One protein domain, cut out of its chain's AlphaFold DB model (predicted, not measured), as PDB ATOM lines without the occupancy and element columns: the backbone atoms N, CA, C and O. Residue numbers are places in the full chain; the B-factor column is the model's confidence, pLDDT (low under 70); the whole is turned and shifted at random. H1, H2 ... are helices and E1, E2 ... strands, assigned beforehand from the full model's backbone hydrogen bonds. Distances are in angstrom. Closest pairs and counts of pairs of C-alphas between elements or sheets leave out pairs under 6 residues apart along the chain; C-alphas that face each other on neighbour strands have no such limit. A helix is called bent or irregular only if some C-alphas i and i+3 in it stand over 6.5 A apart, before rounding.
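AT A GLANCE: This is residues 72 to 205 of the 207 residues of an uncharacterized protein of Herbidospora galbida (UniProt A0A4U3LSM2). The picture is a small closed barrel of five strands, E3, E4, E7, E10 and E9, with E3 and E7 sharply bent as they go round it and the one helix, H1, packed on its outside. Two small two-stranded sheets, E1 with E2 and the hairpin E5 and E6, sit at one side of the barrel, away from H1 and from the short strand E8, which pairs with the last residues of E7. The printed part has 134 residues, with ten named strands and one named helix in the order E1 E2 E3 E4 E5 E6 E7 E8 H1 E9 E10, and the class is mostly strand. The barrel's sheet is mixed, E1 and E2 are parallel, and E5 and E6 are antiparallel. The whole is compact and rounded, with a radius of gyration of the C-alphas of 13.6 A and spans of 37 by 32 by 25 A.

IN THESE COORDINATES: Find C-alpha 72 at (16.848, 67.556, 145.291); there E1 begins, residues 72 to 76, 7.0 A long. E2 is residues 89 to 91, 6.5 A. At C-alpha 106, (2.734, 71.741, 141.825), you enter E3, residues 106 to 116, 22.1 A, which bends by 92 degrees at residue 109. E4, residues 119 to 124, 16.3 A, runs on into E5, residues 126 to 128, 6.4 A, across a break of 1 residue at 50 degrees. E6 is residues 131 to 133, 6.3 A. E7, the longest strand by residues, goes from 141 to 153, 21.3 A, and bends by 105 degrees at residue 147. After E8, residues 172 to 174, 6.2 A, comes H1, residues 176 to 185, 14.5 A. E9 is residues 189 to 195, 18.7 A, and E10 is residues 198 to 204, 17.3 A, ending at C-alpha 204, (-1.093, 56.306, 142.822).

HOW THE PARTS SIT: Start in the barrel with the hairpin E3 and E4, antiparallel at 129 degrees, where N 113 and O 121 are 2.8 A apart. On the other side of E4 look for E7, antiparallel, with N 120 and O 143 at 2.9 A. E7 pairs in a staggered way: with E4 over residues 141 to 144, with E10 over 145 to 152 and with E8 over 151 to 153. E7 and E10 are parallel at 51 degrees, with N 152 and O 202 at 2.9 A. The hairpin E9 and E10 is antiparallel at 154 degrees, with N 193 and O 201 at 2.8 A. E9 and E3, antiparallel, close the ring, with N 108 and O 192 at 2.8 A. E8, not in the ring, forms a hairpin with E7, with N 153 and O 172 at 2.8 A. H1 is on the barrel, outside it, at a height over the sheet of 7.2 A. It lies over none of the strands, but only just: 2 of its C-alphas fall on each of E4, E7 and E10. The closest C-alphas of E3 and H1 are those of Leu 115 and Gly 184, 4.9 A apart. In H1 every O i to N i+4 pair is within hydrogen-bond range. Now look outward to E2: its Phe 89 and Arg 126 of E5 have the closest C-alphas of the two strands, 5.2 A apart. In the parallel pair E1 and E2, N 72 and O 89 are 2.8 A apart; in the hairpin E5 and E6, N 128 and O 131 are 2.8 A apart. E1 and H1 are apart.

THE WHOLE: The two C-alphas farthest apart are those of Gly 94 and Asn 160, 39.8 A. The printed part has no cut. The long links are E1 to E2, E2 to E3 and E7 to E8, the last with 18 residues. The mean pLDDT of the printed part is 91.4; residues 94, 97 and 137 to 138 are under 70.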
ATOM      1  N   ASP A  72      16.464  67.357 146.678       82.94
ATOM      2  CA  ASP A  72      16.848  67.556 145.291       82.94
ATOM      3  C   ASP A  72      16.469  68.964 144.833       82.94
ATOM      4  O   ASP A  72      15.339  69.219 144.425       82.94
ATOM      5  N   LYS A  73      17.427  69.896 144.900       84.06
ATOM      6  CA  LYS A  73      17.222  71.280 144.437       84.06
ATOM      7  C   LYS A  73      16.932  71.367 142.931       84.06
ATOM      8  O   LYS A  73      16.452  72.399 142.475       84.06
ATOM      9  N   GLU A  74      17.232  70.318 142.164       85.88
ATOM     10  CA  GLU A  74      16.983  70.258 140.719       85.88
ATOM     11  C   GLU A  74      15.585  69.708 140.378       85.88
ATOM     12  O   GLU A  74      15.124  69.877 139.247       85.88
ATOM     13  N   ASP A  75      14.893  69.092 141.345       87.75
ATOM     14  CA  ASP A  75      13.531  68.551 141.216       87.75
ATOM     15  C   ASP A  75      12.591  69.239 142.229       87.75
ATOM     16  O   ASP A  75      12.206  68.638 143.241       87.75
ATOM     17  N   PRO A  76      12.261  70.531 142.015       88.75
ATOM     18  CA  PRO A  76      11.352  71.253 142.890       88.75
ATOM     19  C   PRO A  76       9.899  70.822 142.674       88.75
ATOM     20  O   PRO A  76       9.510  70.430 141.563       88.75
ATOM     21  N   ILE A  77       9.071  71.016 143.704       90.19
ATOM     22  CA  ILE A  77       7.616  70.965 143.545       90.19
ATOM     23  C   ILE A  77       7.223  72.009 142.496       90.19
ATOM     24  O   ILE A  77       7.481  73.203 142.630       90.19
ATOM     25  N   SER A  78       6.657  71.536 141.391       91.00
ATOM     26  CA  SER A  78       6.306  72.375 140.247       91.00
ATOM     27  C   SER A  78       5.217  71.714 139.406       91.00
ATOM     28  O   SER A  78       4.809  70.585 139.664       91.00
ATOM     29  N   ALA A  79       4.747  72.383 138.352       90.25
ATOM     30  CA  ALA A  79       3.769  71.800 137.430       90.25
ATOM     31  C   ALA A  79       4.308  70.601 136.615       90.25
ATOM     32  O   ALA A  79       3.538  69.922 135.932       90.25
ATOM     33  N   ARG A  80       5.624  70.339 136.647       91.19
ATOM     34  CA  ARG A  80       6.229  69.183 135.980       91.19
ATOM     35  C   ARG A  80       5.951  67.918 136.791       91.19
ATOM     36  O   ARG A  80       6.057  67.910 138.009       91.19
ATOM     37  N   THR A  81       5.671  66.815 136.102       92.94
ATOM     38  CA  THR A  81       5.645  65.495 136.737       92.94
ATOM     39  C   THR A  81       7.056  65.097 137.197       92.94
ATOM     40  O   THR A  81       7.940  64.968 136.343       92.94
ATOM     41  N   PRO A  82       7.282  64.886 138.505       92.50
ATOM     42  CA  PRO A  82       8.594  64.543 139.039       92.50
ATOM     43  C   PRO A  82       8.970  63.104 138.674       92.50
ATOM     44  O   PRO A  82       8.117  62.271 138.340       92.50
ATOM     45  N   LYS A  83      10.257  62.770 138.795       91.94
ATOM     46  CA  LYS A  83      10.684  61.368 138.692       91.94
ATOM     47  C   LYS A  83      10.059  60.578 139.834       91.94
ATOM     48  O   LYS A  83      10.145  60.982 140.987       91.94
ATOM     49  N   ILE A  84       9.483  59.419 139.541       92.62
ATOM     50  CA  ILE A  84       8.888  58.578 140.585       92.62
ATOM     51  C   ILE A  84       9.998  57.977 141.453       92.62
ATOM     52  O   ILE A  84       9.951  58.060 142.669       92.62
ATOM     53  N   LYS A  85      11.065  57.448 140.850       92.38
ATOM     54  CA  LYS A  85      12.221  56.934 141.596       92.38
ATOM     55  C   LYS A  85      13.328  57.975 141.661       92.38
ATOM     56  O   LYS A  85      14.159  58.048 140.761       92.38
ATOM     57  N   SER A  86      13.340  58.766 142.730       91.38
ATOM     58  CA  SER A  86      14.487  59.602 143.093       91.38
ATOM     59  C   SER A  86      14.987  59.221 144.476       91.38
ATOM     60  O   SER A  86      14.187  59.004 145.381       91.38
ATOM     61  N   ALA A  87      16.307  59.159 144.638       91.50
ATOM     62  CA  ALA A  87      16.952  58.863 145.914       91.50
ATOM     63  C   ALA A  87      16.895  60.037 146.909       91.50
ATOM     64  O   ALA A  87      17.318  59.874 148.048       91.50
ATOM     65  N   LYS A  88      16.378  61.197 146.487       90.12
ATOM     66  CA  LYS A  88      16.249  62.426 147.278       90.12
ATOM     67  C   LYS A  88      14.798  62.902 147.303       90.12
ATOM     68  O   LYS A  88      14.055  62.668 146.348       90.12
ATOM     69  N   PHE A  89      14.392  63.568 148.376       89.50
ATOM     70  CA  PHE A  89      13.117  64.274 148.493       89.50
ATOM     71  C   PHE A  89      13.055  65.455 147.522       89.50
ATOM     72  O   PHE A  89      14.082  66.027 147.173       89.50
ATOM     73  N   GLN A  90      11.852  65.822 147.086       90.19
ATOM     74  CA  GLN A  90      11.678  67.035 146.286       90.19
ATOM     75  C   GLN A  90      11.960  68.288 147.109       90.19
ATOM     76  O   GLN A  90      11.768  68.296 148.326       90.19
ATOM     77  N   TYR A  91      12.415  69.334 146.427       84.38
ATOM     78  CA  TYR A  91      12.669  70.629 147.040       84.38
ATOM     79  C   TYR A  91      11.396  71.486 147.075       84.38
ATOM     80  O   TYR A  91      10.742  71.671 146.051       84.38
ATOM     81  N   ASP A  92      11.070  72.016 148.253       84.75
ATOM     82  CA  ASP A  92      10.038  73.035 148.448       84.75
ATOM     83  C   ASP A  92      10.690  74.272 149.084       84.75
ATOM     84  O   ASP A  92      11.282  74.196 150.168       84.75
ATOM     85  N   GLU A  93      10.672  75.393 148.365       74.19
ATOM     86  CA  GLU A  93      11.343  76.617 148.788       74.19
ATOM     87  C   GLU A  93      10.554  77.275 149.927       74.19
ATOM     88  O   GLU A  93       9.442  77.758 149.741       74.19
ATOM     89  N   GLY A  94      11.150  77.311 151.121       67.25
ATOM     90  CA  GLY A  94      10.542  77.931 152.303       67.25
ATOM     91  C   GLY A  94       9.787  76.972 153.226       67.25
ATOM     92  O   GLY A  94       9.253  77.424 154.238       67.25
ATOM     93  N   HIS A  95       9.780  75.666 152.942       75.31
ATOM     94  CA  HIS A  95       9.211  74.685 153.862       75.31
ATOM     95  C   HIS A  95      10.100  74.506 155.108       75.31
ATOM     96  O   HIS A  95      11.275  74.138 155.015       75.31
ATOM     97  N   ASP A  96       9.523  74.758 156.287       70.31
ATOM     98  CA  ASP A  96      10.111  74.377 157.571       70.31
ATOM     99  C   ASP A  96       9.661  72.962 157.925       70.31
ATOM    100  O   ASP A  96       8.536  72.725 158.354       70.31
ATOM    101  N   PHE A  97      10.582  72.024 157.767       67.06
ATOM    102  CA  PHE A  97      10.375  70.599 157.988       67.06
ATOM    103  C   PHE A  97      10.134  70.213 159.458       67.06
ATOM    104  O   PHE A  97       9.834  69.054 159.739       67.06
ATOM    105  N   ASN A  98      10.255  71.163 160.389       71.31
ATOM    106  CA  ASN A  98       9.885  70.977 161.793       71.31
ATOM    107  C   ASN A  98       8.417  71.338 162.069       71.31
ATOM    108  O   ASN A  98       7.957  71.207 163.204       71.31
ATOM    109  N   GLN A  99       7.690  71.834 161.066       75.19
ATOM    110  CA  GLN A  99       6.329  72.329 161.215       75.19
ATOM    111  C   GLN A  99       5.413  71.799 160.113       75.19
ATOM    112  O   GLN A  99       5.810  71.576 158.971       75.19
ATOM    113  N   MET A 100       4.138  71.640 160.460       84.19
ATOM    114  CA  MET A 100       3.096  71.354 159.482       84.19
ATOM    115  C   MET A 100       2.815  72.618 158.671       84.19
ATOM    116  O   MET A 100       2.473  73.656 159.237       84.19
ATOM    117  N   SER A 101       2.965  72.547 157.352       83.75
ATOM    118  CA  SER A 101       2.739  73.689 156.459       83.75
ATOM    119  C   SER A 101       2.114  73.255 155.131       83.75
ATOM    120  O   SER A 101       2.159  72.077 154.776       83.75
ATOM    121  N   PRO A 102       1.478  74.166 154.382       85.19
ATOM    122  CA  PRO A 102       1.055  73.872 153.018       85.19
ATOM    123  C   PRO A 102       2.270  73.600 152.126       85.19
ATOM    124  O   PRO A 102       3.319  74.211 152.317       85.19
ATOM    125  N   SER A 103       2.119  72.718 151.140       86.19
ATOM    126  CA  SER A 103       3.126  72.570 150.082       86.19
ATOM    127  C   SER A 103       3.002  73.684 149.039       86.19
ATOM    128  O   SER A 103       1.925  74.272 148.864       86.19
ATOM    129  N   ALA A 104       4.092  73.950 148.317       89.75
ATOM    130  CA  ALA A 104       4.046  74.771 147.110       89.75
ATOM    131  C   ALA A 104       3.057  74.223 146.064       89.75
ATOM    132  O   ALA A 104       2.759  73.028 145.993       89.75
ATOM    133  N   GLU A 105       2.567  75.110 145.195       93.69
ATOM    134  CA  GLU A 105       1.757  74.685 144.055       93.69
ATOM    135  C   GLU A 105       2.584  73.826 143.091       93.69
ATOM    136  O   GLU A 105       3.670  74.207 142.653       93.69
ATOM    137  N   GLY A 106       2.041  72.674 142.702       95.19
ATOM    138  CA  GLY A 106       2.734  71.741 141.825       95.19
ATOM    139  C   GLY A 106       2.430  70.288 142.143       95.19
ATOM    140  O   GLY A 106       1.400  69.962 142.726       95.19
ATOM    141  N   VAL A 107       3.314  69.401 141.695       96.19
ATOM    142  CA  VAL A 107       3.183  67.951 141.821       96.19
ATOM    143  C   VAL A 107       4.249  67.424 142.772       96.19
ATOM    144  O   VAL A 107       5.413  67.301 142.405       96.19
ATOM    145  N   LEU A 108       3.831  67.037 143.971       94.62
ATOM    146  CA  LEU A 108       4.675  66.378 144.955       94.62
ATOM    147  C   LEU A 108       4.629  64.855 144.778       94.62
ATOM    148  O   LEU A 108       3.575  64.253 144.607       94.62
ATOM    149  N   ARG A 109       5.782  64.206 144.902       95.06
ATOM    150  CA  ARG A 109       5.912  62.761 145.094       95.06
ATOM    151  C   ARG A 109       5.889  62.509 146.592       95.06
ATOM    152  O   ARG A 109       6.856  62.835 147.286       95.06
ATOM    153  N   GLY A 110       4.794  61.941 147.073       94.31
ATOM    154  CA  GLY A 110       4.552  61.815 148.500       94.31
ATOM    155  C   GLY A 110       3.735  60.592 148.878       94.31
ATOM    156  O   GLY A 110       3.371  59.775 148.036       94.31
ATOM    157  N   ARG A 111       3.455  60.485 150.172       94.50
ATOM    158  CA  ARG A 111       2.546  59.500 150.756       94.50
ATOM    159  C   ARG A 111       1.550  60.232 151.634       94.50
ATOM    160  O   ARG A 111       1.963  61.037 152.467       94.50
ATOM    161  N   ILE A 112       0.263  59.964 151.447       94.62
ATOM    162  CA  ILE A 112      -0.756  60.427 152.393       94.62
ATOM    163  C   ILE A 112      -0.665  59.536 153.626       94.62
ATOM    164  O   ILE A 112      -0.677  58.318 153.499       94.62
ATOM    165  N   VAL A 113      -0.531  60.145 154.801       93.31
ATOM    166  CA  VAL A 113      -0.289  59.436 156.068       93.31
ATOM    167  C   VAL A 113      -1.488  59.474 157.004       93.31
ATOM    168  O   VAL A 113      -1.613  58.611 157.867       93.31
ATOM    169  N   SER A 114      -2.372  60.458 156.846       92.56
ATOM    170  CA  SER A 114      -3.631  60.518 157.584       92.56
ATOM    171  C   SER A 114      -4.619  61.468 156.918       92.56
ATOM    172  O   SER A 114      -4.239  62.333 156.125       92.56
ATOM    173  N   LEU A 115      -5.875  61.367 157.335       95.00
ATOM    174  CA  LEU A 115      -6.961  62.252 156.939       95.00
ATOM    175  C   LEU A 115      -7.697  62.742 158.196       95.00
ATOM    176  O   LEU A 115      -8.027  61.932 159.062       95.00
ATOM    177  N   ASP A 116      -7.947  64.048 158.292       93.81
ATOM    178  CA  ASP A 116      -8.791  64.664 159.323       93.81
ATOM    179  C   ASP A 116      -9.898  65.482 158.642       93.81
ATOM    180  O   ASP A 116      -9.646  66.508 158.007       93.81
ATOM    181  N   GLY A 117     -11.131  64.972 158.681       93.50
ATOM    182  CA  GLY A 117     -12.206  65.465 157.819       93.50
ATOM    183  C   GLY A 117     -11.849  65.300 156.339       93.50
ATOM    184  O   GLY A 117     -11.679  64.181 155.863       93.50
ATOM    185  N   ASP A 118     -11.731  66.415 155.618       94.38
ATOM    186  CA  ASP A 118     -11.258  66.450 154.227       94.38
ATOM    187  C   ASP A 118      -9.790  66.907 154.112       94.38
ATOM    188  O   ASP A 118      -9.269  67.017 153.002       94.38
ATOM    189  N   GLU A 119      -9.115  67.196 155.229       96.50
ATOM    190  CA  GLU A 119      -7.719  67.629 155.250       96.50
ATOM    191  C   GLU A 119      -6.777  66.426 155.252       96.50
ATOM    192  O   GLU A 119      -6.671  65.680 156.229       96.50
ATOM    193  N   ALA A 120      -6.068  66.235 154.140       96.12
ATOM    194  CA  ALA A 120      -5.051  65.206 154.033       96.12
ATOM    195  C   ALA A 120      -3.726  65.714 154.595       96.12
ATOM    196  O   ALA A 120      -3.245  66.793 154.232       96.12
ATOM    197  N   ARG A 121      -3.098  64.874 155.416       94.19
ATOM    198  CA  ARG A 121      -1.708  65.036 155.833       94.19
ATOM    199  C   ARG A 121      -0.840  64.110 155.003       94.19
ATOM    200  O   ARG A 121      -1.151  62.926 154.864       94.19
ATOM    201  N   TYR A 122       0.235  64.634 154.437       93.69
ATOM    202  CA  TYR A 122       1.078  63.880 153.516       93.69
ATOM    203  C   TYR A 122       2.537  64.291 153.633       93.69
ATOM    204  O   TYR A 122       2.856  65.422 153.983       93.69
ATOM    205  N   VAL A 123       3.432  63.360 153.334       91.31
ATOM    206  CA  VAL A 123       4.880  63.543 153.468       91.31
ATOM    207  C   VAL A 123       5.547  63.392 152.103       91.31
ATOM    208  O   VAL A 123       5.058  62.606 151.282       91.31
ATOM    209  N   PRO A 124       6.651  64.101 151.816       91.56
ATOM    210  CA  PRO A 124       7.445  63.806 150.630       91.56
ATOM    211  C   PRO A 124       8.046  62.400 150.765       91.56
ATOM    212  O   PRO A 124       8.317  61.941 151.870       91.56
ATOM    213  N   VAL A 125       8.294  61.704 149.655       91.81
ATOM    214  CA  VAL A 125       8.975  60.397 149.692       91.81
ATOM    215  C   VAL A 125      10.175  60.348 148.754       91.81
ATOM    216  O   VAL A 125      10.209  60.996 147.700       91.81
ATOM    217  N   ARG A 126      11.165  59.537 149.118       92.12
ATOM    218  CA  ARG A 126      12.290  59.145 148.257       92.12
ATOM    219  C   ARG A 126      12.291  57.632 148.082       92.12
ATOM    220  O   ARG A 126      11.770  56.909 148.923       92.12
ATOM    221  N   TYR A 127      12.875  57.155 146.996       92.19
ATOM    222  CA  TYR A 127      13.011  55.733 146.717       92.19
ATOM    223  C   TYR A 127      14.336  55.216 147.280       92.19
ATOM    224  O   TYR A 127      15.404  55.711 146.913       92.19
ATOM    225  N   ALA A 128      14.273  54.230 148.170       91.12
ATOM    226  CA  ALA A 128      15.435  53.653 148.833       91.12
ATOM    227  C   ALA A 128      15.198  52.172 149.140       91.12
ATOM    228  O   ALA A 128      14.142  51.793 149.630       91.12
ATOM    229  N   GLY A 129      16.188  51.321 148.855       87.81
ATOM    230  CA  GLY A 129      16.133  49.906 149.247       87.81
ATOM    231  C   GLY A 129      14.979  49.097 148.640       87.81
ATOM    232  O   GLY A 129      14.676  48.026 149.148       87.81
ATOM    233  N   GLY A 130      14.348  49.587 147.568       89.31
ATOM    234  CA  GLY A 130      13.201  48.937 146.932       89.31
ATOM    235  C   GLY A 130      11.847  49.575 147.248       89.31
ATOM    236  O   GLY A 130      10.900  49.283 146.529       89.31
ATOM    237  N   ASP A 131      11.775  50.486 148.223       90.94
ATOM    238  CA  ASP A 131      10.528  51.071 148.734       90.94
ATOM    239  C   ASP A 131      10.584  52.614 148.758       90.94
ATOM    240  O   ASP A 131      11.640  53.237 148.587       90.94
ATOM    241  N   PHE A 132       9.430  53.242 148.954       91.38
ATOM    242  CA  PHE A 132       9.286  54.653 149.264       91.38
ATOM    243  C   PHE A 132       9.393  54.894 150.759       91.38
ATOM    244  O   PHE A 132       8.550  54.474 151.549       91.38
ATOM    245  N   VAL A 133      10.408  55.660 151.129       89.19
ATOM    246  CA  VAL A 133      10.631  56.075 152.506       89.19
ATOM    247  C   VAL A 133      10.292  57.547 152.655       89.19
ATOM    248  O   VAL A 133      10.663  58.386 151.825       89.19
ATOM    249  N   GLY A 134       9.543  57.839 153.713       86.25
ATOM    250  CA  GLY A 134       9.324  59.195 154.171       86.25
ATOM    251  C   GLY A 134      10.559  59.737 154.892       86.25
ATOM    252  O   GLY A 134      11.519  59.008 155.160       86.25
ATOM    253  N   PRO A 135      10.554  61.030 155.186       80.12
ATOM    254  CA  PRO A 135      11.602  61.654 155.960       80.12
ATOM    255  C   PRO A 135      11.531  61.330 157.449       80.12
ATOM    256  O   PRO A 135      10.460  61.127 158.019       80.12
ATOM    257  N   GLU A 136      12.690  61.374 158.095       73.00
ATOM    258  CA  GLU A 136      12.798  61.294 159.548       73.00
ATOM    259  C   GLU A 136      12.356  62.625 160.185       73.00
ATOM    260  O   GLU A 136      12.649  63.699 159.662       73.00
ATOM    261  N   GLY A 137      11.646  62.574 161.317       62.31
ATOM    262  CA  GLY A 137      11.369  63.771 162.126       62.31
ATOM    263  C   GLY A 137      10.074  64.543 161.833       62.31
ATOM    264  O   GLY A 137       9.875  65.593 162.433       62.31
ATOM    265  N   GLY A 138       9.158  64.026 161.006       59.81
ATOM    266  CA  GLY A 138       7.774  64.533 160.959       59.81
ATOM    267  C   GLY A 138       7.470  65.600 159.904       59.81
ATOM    268  O   GLY A 138       6.522  66.366 160.071       59.81
ATOM    269  N   MET A 139       8.216  65.620 158.798       71.06
ATOM    270  CA  MET A 139       7.964  66.524 157.671       71.06
ATOM    271  C   MET A 139       6.594  66.254 157.043       71.06
ATOM    272  O   MET A 139       6.435  65.314 156.260       71.06
ATOM    273  N   THR A 140       5.599  67.060 157.393       83.19
ATOM    274  CA  THR A 140       4.220  66.798 156.986       83.19
ATOM    275  C   THR A 140       3.611  68.049 156.394       83.19
ATOM    276  O   THR A 140       3.595  69.111 157.010       83.19
ATOM    277  N   TYR A 141       3.078  67.904 155.193       91.00
ATOM    278  CA  TYR A 141       2.251  68.904 154.561       91.00
ATOM    279  C   TYR A 141       0.783  68.676 154.887       91.00
ATOM    280  O   TYR A 141       0.362  67.559 155.203       91.00
ATOM    281  N   ALA A 142      -0.002  69.738 154.748       93.31
ATOM    282  CA  ALA A 142      -1.441  69.716 154.953       93.31
ATOM    283  C   ALA A 142      -2.152  70.402 153.797       93.31
ATOM    284  O   ALA A 142      -1.758  71.497 153.391       93.31
ATOM    285  N   ALA A 143      -3.198  69.775 153.274       95.75
ATOM    286  CA  ALA A 143      -4.120  70.447 152.372       95.75
ATOM    287  C   ALA A 143      -5.473  69.720 152.332       95.75
ATOM    288  O   ALA A 143      -5.508  68.485 152.336       95.75
ATOM    289  N   PRO A 144      -6.590  70.456 152.228       97.31
ATOM    290  CA  PRO A 144      -7.885  69.863 151.934       97.31
ATOM    291  C   PRO A 144      -7.903  69.185 150.558       97.31
ATOM    292  O   PRO A 144      -7.342  69.687 149.577       97.31
ATOM    293  N   ILE A 145      -8.584  68.043 150.478       98.06
ATOM    294  CA  ILE A 145      -8.863  67.338 149.227       98.06
ATOM    295  C   ILE A 145     -10.048  68.004 148.538       98.06
ATOM    296  O   ILE A 145     -11.164  68.003 149.068       98.06
ATOM    297  N   ALA A 146      -9.821  68.509 147.322       98.25
ATOM    298  CA  ALA A 146     -10.843  69.187 146.540       98.25
ATOM    299  C   ALA A 146     -12.091  68.293 146.332       98.25
ATOM    300  O   ALA A 146     -11.961  67.072 146.167       98.25
ATOM    301  N   PRO A 147     -13.308  68.865 146.303       97.62
ATOM    302  CA  PRO A 147     -14.533  68.105 146.040       97.62
ATOM    303  C   PRO A 147     -14.538  67.391 144.680       97.62
ATOM    304  O   PRO A 147     -15.139  66.331 144.537       97.62
ATOM    305  N   ASP A 148     -13.854  67.957 143.687       97.38
ATOM    306  CA  ASP A 148     -13.744  67.472 142.308       97.38
ATOM    307  C   ASP A 148     -12.365  66.864 141.991       97.38
ATOM    308  O   ASP A 148     -11.967  66.780 140.825       97.38
ATOM    309  N   VAL A 149     -11.640  66.417 143.024       98.56
ATOM    310  CA  VAL A 149     -10.318  65.794 142.891       98.56
ATOM    311  C   VAL A 149     -10.314  64.683 141.837       98.56
ATOM    312  O   VAL A 149     -11.176  63.800 141.795       98.56
ATOM    313  N   VAL A 150      -9.291  64.689 140.983       98.69
ATOM    314  CA  VAL A 150      -9.049  63.584 140.053       98.69
ATOM    315  C   VAL A 150      -8.200  62.530 140.748       98.69
ATOM    316  O   VAL A 150      -7.005  62.736 140.951       98.69
ATOM    317  N   PHE A 151      -8.799  61.387 141.067       98.50
ATOM    318  CA  PHE A 151      -8.078  60.241 141.607       98.50
ATOM    319  C   PHE A 151      -7.856  59.172 140.531       98.50
ATOM    320  O   PHE A 151      -8.817  58.698 139.923       98.50
ATOM    321  N   LEU A 152      -6.591  58.821 140.284       98.50
ATOM    322  CA  LEU A 152      -6.193  57.711 139.415       98.50
ATOM    323  C   LEU A 152      -5.556  56.608 140.260       98.50
ATOM    324  O   LEU A 152      -4.450  56.789 140.777       98.50
ATOM    325  N   SER A 153      -6.254  55.482 140.385       97.69
ATOM    326  CA  SER A 153      -5.799  54.351 141.185       97.69
ATOM    327  C   SER A 153      -4.885  53.426 140.386       97.69
ATOM    328  O   SER A 153      -5.023  53.298 139.167       97.69
ATOM    329  N   ALA A 154      -3.940  52.809 141.090       97.06
ATOM    330  CA  ALA A 154      -3.053  51.769 140.581       97.06
ATOM    331  C   ALA A 154      -3.529  50.350 140.931       97.06
ATOM    332  O   ALA A 154      -3.092  49.388 140.298       97.06
ATOM    333  N   VAL A 155      -4.410  50.229 141.926       94.62
ATOM    334  CA  VAL A 155      -5.031  48.970 142.385       94.62
ATOM    335  C   VAL A 155      -6.527  48.900 142.043       94.62
ATOM    336  O   VAL A 155      -7.263  48.032 142.523       94.62
ATOM    337  N   GLY A 156      -6.971  49.820 141.189       94.81
ATOM    338  CA  GLY A 156      -8.343  49.969 140.743       94.81
ATOM    339  C   GLY A 156      -9.312  50.397 141.839       94.81
ATOM    340  O   GLY A 156      -9.004  50.441 143.034       94.81
ATOM    341  N   CYS A 157     -10.544  50.721 141.446       96.06
ATOM    342  CA  CYS A 157     -11.486  51.361 142.374       96.06
ATOM    343  C   CYS A 157     -11.991  50.438 143.488       96.06
ATOM    344  O   CYS A 157     -12.578  50.909 144.458       96.06
ATOM    345  N   LYS A 158     -11.756  49.134 143.343       93.25
ATOM    346  CA  LYS A 158     -12.104  48.090 144.307       93.25
ATOM    347  C   LYS A 158     -10.882  47.502 145.028       93.25
ATOM    348  O   LYS A 158     -11.067  46.702 145.939       93.25
ATOM    349  N   GLY A 159      -9.659  47.885 144.647       90.88
ATOM    350  CA  GLY A 159      -8.420  47.404 145.273       90.88
ATOM    351  C   GLY A 159      -7.942  46.017 144.819       90.88
ATOM    352  O   GLY A 159      -7.029  45.471 145.428       90.88
ATOM    353  N   ASN A 160      -8.552  45.420 143.792       90.75
ATOM    354  CA  ASN A 160      -8.272  44.050 143.349       90.75
ATOM    355  C   ASN A 160      -7.738  43.950 141.909       90.75
ATOM    356  O   ASN A 160      -7.551  42.834 141.426       90.75
ATOM    357  N   ASP A 161      -7.508  45.080 141.236       92.94
ATOM    358  CA  ASP A 161      -7.123  45.130 139.825       92.94
ATOM    359  C   ASP A 161      -5.860  45.979 139.657       92.94
ATOM    360  O   ASP A 161      -5.817  47.127 140.072       92.94
ATOM    361  N   GLN A 162      -4.813  45.462 139.020       95.44
ATOM    362  CA  GLN A 162      -3.631  46.279 138.738       95.44
ATOM    363  C   GLN A 162      -3.892  47.176 137.516       95.44
ATOM    364  O   GLN A 162      -3.942  46.692 136.385       95.44
ATOM    365  N   THR A 163      -4.026  48.487 137.726       96.94
ATOM    366  CA  THR A 163      -4.392  49.467 136.687       96.94
ATOM    367  C   THR A 163      -3.324  50.537 136.486       96.94
ATOM    368  O   THR A 163      -3.547  51.736 136.664       96.94
ATOM    369  N   ILE A 164      -2.136  50.103 136.057       97.44
ATOM    370  CA  ILE A 164      -0.949  50.957 135.905       97.44
ATOM    371  C   ILE A 164      -0.510  51.156 134.450       97.44
ATOM    372  O   ILE A 164      -0.730  50.306 133.589       97.44
ATOM    373  N   ASN A 165       0.175  52.268 134.177       95.94
ATOM    374  CA  ASN A 165       0.917  52.478 132.932       95.94
ATOM    375  C   ASN A 165       2.369  51.962 133.028       95.94
ATOM    376  O   ASN A 165       2.813  51.457 134.059       95.94
ATOM    377  N   SER A 166       3.148  52.145 131.957       94.56
ATOM    378  CA  SER A 166       4.562  51.737 131.891       94.56
ATOM    379  C   SER A 166       5.487  52.443 132.893       94.56
ATOM    380  O   SER A 166       6.595  51.967 133.127       94.56
ATOM    381  N   ALA A 167       5.052  53.556 133.491       92.94
ATOM    382  CA  ALA A 167       5.771  54.268 134.545       92.94
ATOM    383  C   ALA A 167       5.336  53.837 135.960       92.94
ATOM    384  O   ALA A 167       5.753  54.468 136.925       92.94
ATOM    385  N   ALA A 168       4.515  52.788 136.092       94.75
ATOM    386  CA  ALA A 168       3.928  52.337 137.356       94.75
ATOM    387  C   ALA A 168       3.015  53.381 138.030       94.75
ATOM    388  O   ALA A 168       2.902  53.428 139.255       94.75
ATOM    389  N   LEU A 169       2.361  54.224 137.223       97.38
ATOM    390  CA  LEU A 169       1.345  55.166 137.688       97.38
ATOM    391  C   LEU A 169      -0.053  54.630 137.430       97.38
ATOM    392  O   LEU A 169      -0.306  54.088 136.352       97.38
ATOM    393  N   GLY A 170      -0.953  54.871 138.378       97.75
ATOM    394  CA  GLY A 170      -2.372  54.578 138.253       97.75
ATOM    395  C   GLY A 170      -3.011  55.223 137.022       97.75
ATOM    396  O   GLY A 170      -2.664  56.335 136.609       97.75
ATOM    397  N   THR A 171      -3.958  54.509 136.423       98.19
ATOM    398  CA  THR A 171      -4.640  54.908 135.180       98.19
ATOM    399  C   THR A 171      -6.155  54.841 135.283       98.19
ATOM    400  O   THR A 171      -6.839  55.523 134.519       98.19
ATOM    401  N   GLU A 172      -6.694  54.070 136.228       98.38
ATOM    402  CA  GLU A 172      -8.135  53.959 136.405       98.38
ATOM    403  C   GLU A 172      -8.659  55.142 137.210       98.38
ATOM    404  O   GLU A 172      -8.234  55.385 138.339       98.38
ATOM    405  N   LYS A 173      -9.604  55.887 136.633       98.44
ATOM    406  CA  LYS A 173     -10.250  56.991 137.336       98.44
ATOM    407  C   LYS A 173     -11.253  56.449 138.346       98.44
ATOM    408  O   LYS A 173     -12.242  55.834 137.956       98.44
ATOM    409  N   CYS A 174     -11.038  56.778 139.612       98.31
ATOM    410  CA  CYS A 174     -11.857  56.311 140.719       98.31
ATOM    411  C   CYS A 174     -12.617  57.449 141.410       98.31
ATOM    412  O   CYS A 174     -12.242  58.618 141.279       98.31
ATOM    413  N   PRO A 175     -13.718  57.122 142.111       98.00
ATOM    414  CA  PRO A 175     -14.488  58.107 142.863       98.00
ATOM    415  C   PRO A 175     -13.666  58.707 144.013       98.00
ATOM    416  O   PRO A 175     -12.761  58.059 144.548       98.00
ATOM    417  N   ARG A 176     -14.001  59.938 144.418       97.62
ATOM    418  CA  ARG A 176     -13.332  60.662 145.516       97.62
ATOM    419  C   ARG A 176     -13.392  59.882 146.824       97.62
ATOM    420  O   ARG A 176     -12.428  59.867 147.579       97.62
ATOM    421  N   GLU A 177     -14.499  59.201 147.072       96.50
ATOM    422  CA  GLU A 177     -14.736  58.398 148.267       96.50
ATOM    423  C   GLU A 177     -13.683  57.296 148.420       96.50
ATOM    424  O   GLU A 177     -13.230  57.037 149.532       96.50
ATOM    425  N   ARG A 178     -13.222  56.709 147.306       96.56
ATOM    426  CA  ARG A 178     -12.147  55.711 147.332       96.56
ATOM    427  C   ARG A 178     -10.811  56.329 147.741       96.56
ATOM    428  O   ARG A 178     -10.070  55.719 148.503       96.56
ATOM    429  N   LEU A 179     -10.512  57.540 147.265       97.31
ATOM    430  CA  LEU A 179      -9.328  58.277 147.709       97.31
ATOM    431  C   LEU A 179      -9.400  58.582 149.209       97.31
ATOM    432  O   LEU A 179      -8.402  58.412 149.898       97.31
ATOM    433  N   LEU A 180     -10.559  59.013 149.718       96.56
ATOM    434  CA  LEU A 180     -10.731  59.296 151.145       96.56
ATOM    435  C   LEU A 180     -10.532  58.053 152.014       96.56
ATOM    436  O   LEU A 180      -9.887  58.137 153.055       96.56
ATOM    437  N   GLU A 181     -11.053  56.906 151.579       95.06
ATOM    438  CA  GLU A 181     -10.859  55.629 152.263       95.06
ATOM    439  C   GLU A 181      -9.364  55.288 152.391       95.06
ATOM    440  O   GLU A 181      -8.874  55.069 153.497       95.06
ATOM    441  N   LEU A 182      -8.628  55.333 151.275       94.62
ATOM    442  CA  LEU A 182      -7.188  55.051 151.233       94.62
ATOM    443  C   LEU A 182      -6.372  56.079 152.030       94.62
ATOM    444  O   LEU A 182      -5.453  55.728 152.769       94.62
ATOM    445  N   ALA A 183      -6.719  57.362 151.916       94.44
ATOM    446  CA  ALA A 183      -6.094  58.439 152.678       94.44
ATOM    447  C   ALA A 183      -6.282  58.252 154.191       94.44
ATOM    448  O   ALA A 183      -5.345  58.479 154.957       94.44
ATOM    449  N   GLY A 184      -7.464  57.800 154.621       92.56
ATOM    450  CA  GLY A 184      -7.755  57.471 156.017       92.56
ATOM    451  C   GLY A 184      -6.974  56.262 156.541       92.56
ATOM    452  O   GLY A 184      -6.730  56.175 157.742       92.56
ATOM    453  N   GLN A 185      -6.543  55.363 155.653       92.00
ATOM    454  CA  GLN A 185      -5.692  54.212 155.978       92.00
ATOM    455  C   GLN A 185      -4.190  54.560 155.981       92.00
ATOM    456  O   GLN A 185      -3.384  53.779 156.479       92.00
ATOM    457  N   GLY A 186      -3.800  55.735 155.467       86.00
ATOM    458  CA  GLY A 186      -2.397  56.167 155.395       86.00
ATOM    459  C   GLY A 186      -1.567  55.417 154.343       86.00
ATOM    460  O   GLY A 186      -0.348  55.295 154.474       86.00
ATOM    461  N   GLU A 187      -2.227  54.878 153.319       79.88
ATOM    462  CA  GLU A 187      -1.627  53.963 152.345       79.88
ATOM    463  C   GLU A 187      -1.076  54.615 151.064       79.88
ATOM    464  O   GLU A 187      -0.019  54.177 150.589       79.88
ATOM    465  N   PRO A 188      -1.723  55.627 150.450       89.81
ATOM    466  CA  PRO A 188      -1.447  55.909 149.052       89.81
ATOM    467  C   PRO A 188      -0.133  56.677 148.910       89.81
ATOM    468  O   PRO A 188      -0.030  57.874 149.202       89.81
ATOM    469  N   THR A 189       0.878  55.969 148.406       96.00
ATOM    470  CA  THR A 189       2.061  56.589 147.811       96.00
ATOM    471  C   THR A 189       1.683  57.062 146.413       96.00
ATOM    472  O   THR A 189       1.202  56.283 145.593       96.00
ATOM    473  N   ALA A 190       1.842  58.353 146.142       97.50
ATOM    474  CA  ALA A 190       1.236  58.987 144.983       97.50
ATOM    475  C   ALA A 190       2.017  60.207 144.479       97.50
ATOM    476  O   ALA A 190       2.842  60.810 145.170       97.50
ATOM    477  N   LEU A 191       1.690  60.604 143.252       97.81
ATOM    478  CA  LEU A 191       1.881  61.964 142.772       97.81
ATOM    479  C   LEU A 191       0.675  62.806 143.208       97.81
ATOM    480  O   LEU A 191      -0.437  62.621 142.708       97.81
ATOM    481  N   ILE A 192       0.906  63.719 144.141       97.88
ATOM    482  CA  ILE A 192      -0.083  64.596 144.767       97.88
ATOM    483  C   ILE A 192       0.050  65.973 144.121       97.88
ATOM    484  O   ILE A 192       1.079  66.628 144.243       97.88
ATOM    485  N   THR A 193      -0.974  66.409 143.392       98.06
ATOM    486  CA  THR A 193      -0.997  67.736 142.771       98.06
ATOM    487  C   THR A 193      -1.749  68.714 143.657       98.06
ATOM    488  O   THR A 193      -2.942  68.523 143.906       98.06
ATOM    489  N   VAL A 194      -1.069  69.781 144.065       96.94
ATOM    490  CA  VAL A 194      -1.623  70.876 144.857       96.94
ATOM    491  C   VAL A 194      -1.758  72.121 143.994       96.94
ATOM    492  O   VAL A 194      -0.844  72.498 143.260       96.94
ATOM    493  N   LYS A 195      -2.926  72.757 144.064       96.38
ATOM    494  CA  LYS A 195      -3.222  74.010 143.371       96.38
ATOM    495  C   LYS A 195      -4.167  74.845 144.221       96.38
ATOM    496  O   LYS A 195      -5.171  74.328 144.704       96.38
ATOM    497  N   SER A 196      -3.849  76.125 144.400       94.75
ATOM    498  CA  SER A 196      -4.640  77.061 145.204       94.75
ATOM    499  C   SER A 196      -4.943  76.520 146.609       94.75
ATOM    500  O   SER A 196      -6.075  76.599 147.084       94.75
ATOM    501  N   GLY A 197      -3.930  75.916 147.242       94.12
ATOM    502  CA  GLY A 197      -4.003  75.364 148.599       94.12
ATOM    503  C   GLY A 197      -4.799  74.061 148.748       94.12
ATOM    504  O   GLY A 197      -5.042  73.642 149.874       94.12
ATOM    505  N   GLN A 198      -5.215  73.421 147.651       97.75
ATOM    506  CA  GLN A 198      -6.024  72.196 147.667       97.75
ATOM    507  C   GLN A 198      -5.357  71.070 146.878       97.75
ATOM    508  O   GLN A 198      -4.707  71.318 145.860       97.75
ATOM    509  N   ILE A 199      -5.583  69.822 147.294       98.25
ATOM    510  CA  ILE A 199      -5.215  68.643 146.504       98.25
ATOM    511  C   ILE A 199      -6.259  68.460 145.402       98.25
ATOM    512  O   ILE A 199      -7.404  68.101 145.670       98.25
ATOM    513  N   VAL A 200      -5.850  68.690 144.156       98.62
ATOM    514  CA  VAL A 200      -6.737  68.652 142.976       98.62
ATOM    515  C   VAL A 200      -6.578  67.379 142.148       98.62
ATOM    516  O   VAL A 200      -7.448  67.037 141.346       98.62
ATOM    517  N   LYS A 201      -5.476  66.647 142.331       98.56
ATOM    518  CA  LYS A 201      -5.241  65.370 141.655       98.56
ATOM    519  C   LYS A 201      -4.327  64.475 142.478       98.56
ATOM    520  O   LYS A 201      -3.317  64.941 142.995       98.56
ATOM    521  N   VAL A 202      -4.653  63.189 142.532       98.38
ATOM    522  CA  VAL A 202      -3.833  62.145 143.154       98.38
ATOM    523  C   VAL A 202      -3.686  61.000 142.158       98.38
ATOM    524  O   VAL A 202      -4.680  60.487 141.646       98.38
ATOM    525  N   VAL A 203      -2.448  60.622 141.849       98.50
ATOM    526  CA  VAL A 203      -2.134  59.479 140.978       98.50
ATOM    527  C   VAL A 203      -1.289  58.496 141.765       98.50
ATOM    528  O   VAL A 203      -0.155  58.826 142.108       98.50
ATOM    529  N   GLU A 204      -1.825  57.315 142.056       97.81
ATOM    530  CA  GLU A 204      -1.093  56.306 142.822       97.81
ATOM    531  C   GLU A 204       0.159  55.828 142.087       97.81
ATOM    532  O   GLU A 204       0.197  55.734 140.856       97.81
ATOM    533  N   ILE A 205       1.180  55.519 142.875       96.38
ATOM    534  CA  ILE A 205       2.434  54.916 142.451       96.38
ATOM    535  C   ILE A 205       2.426  53.463 142.933       96.38
ATOM    536  O   ILE A 205       2.211  53.214 144.116       96.38
TER     537      ILE A 205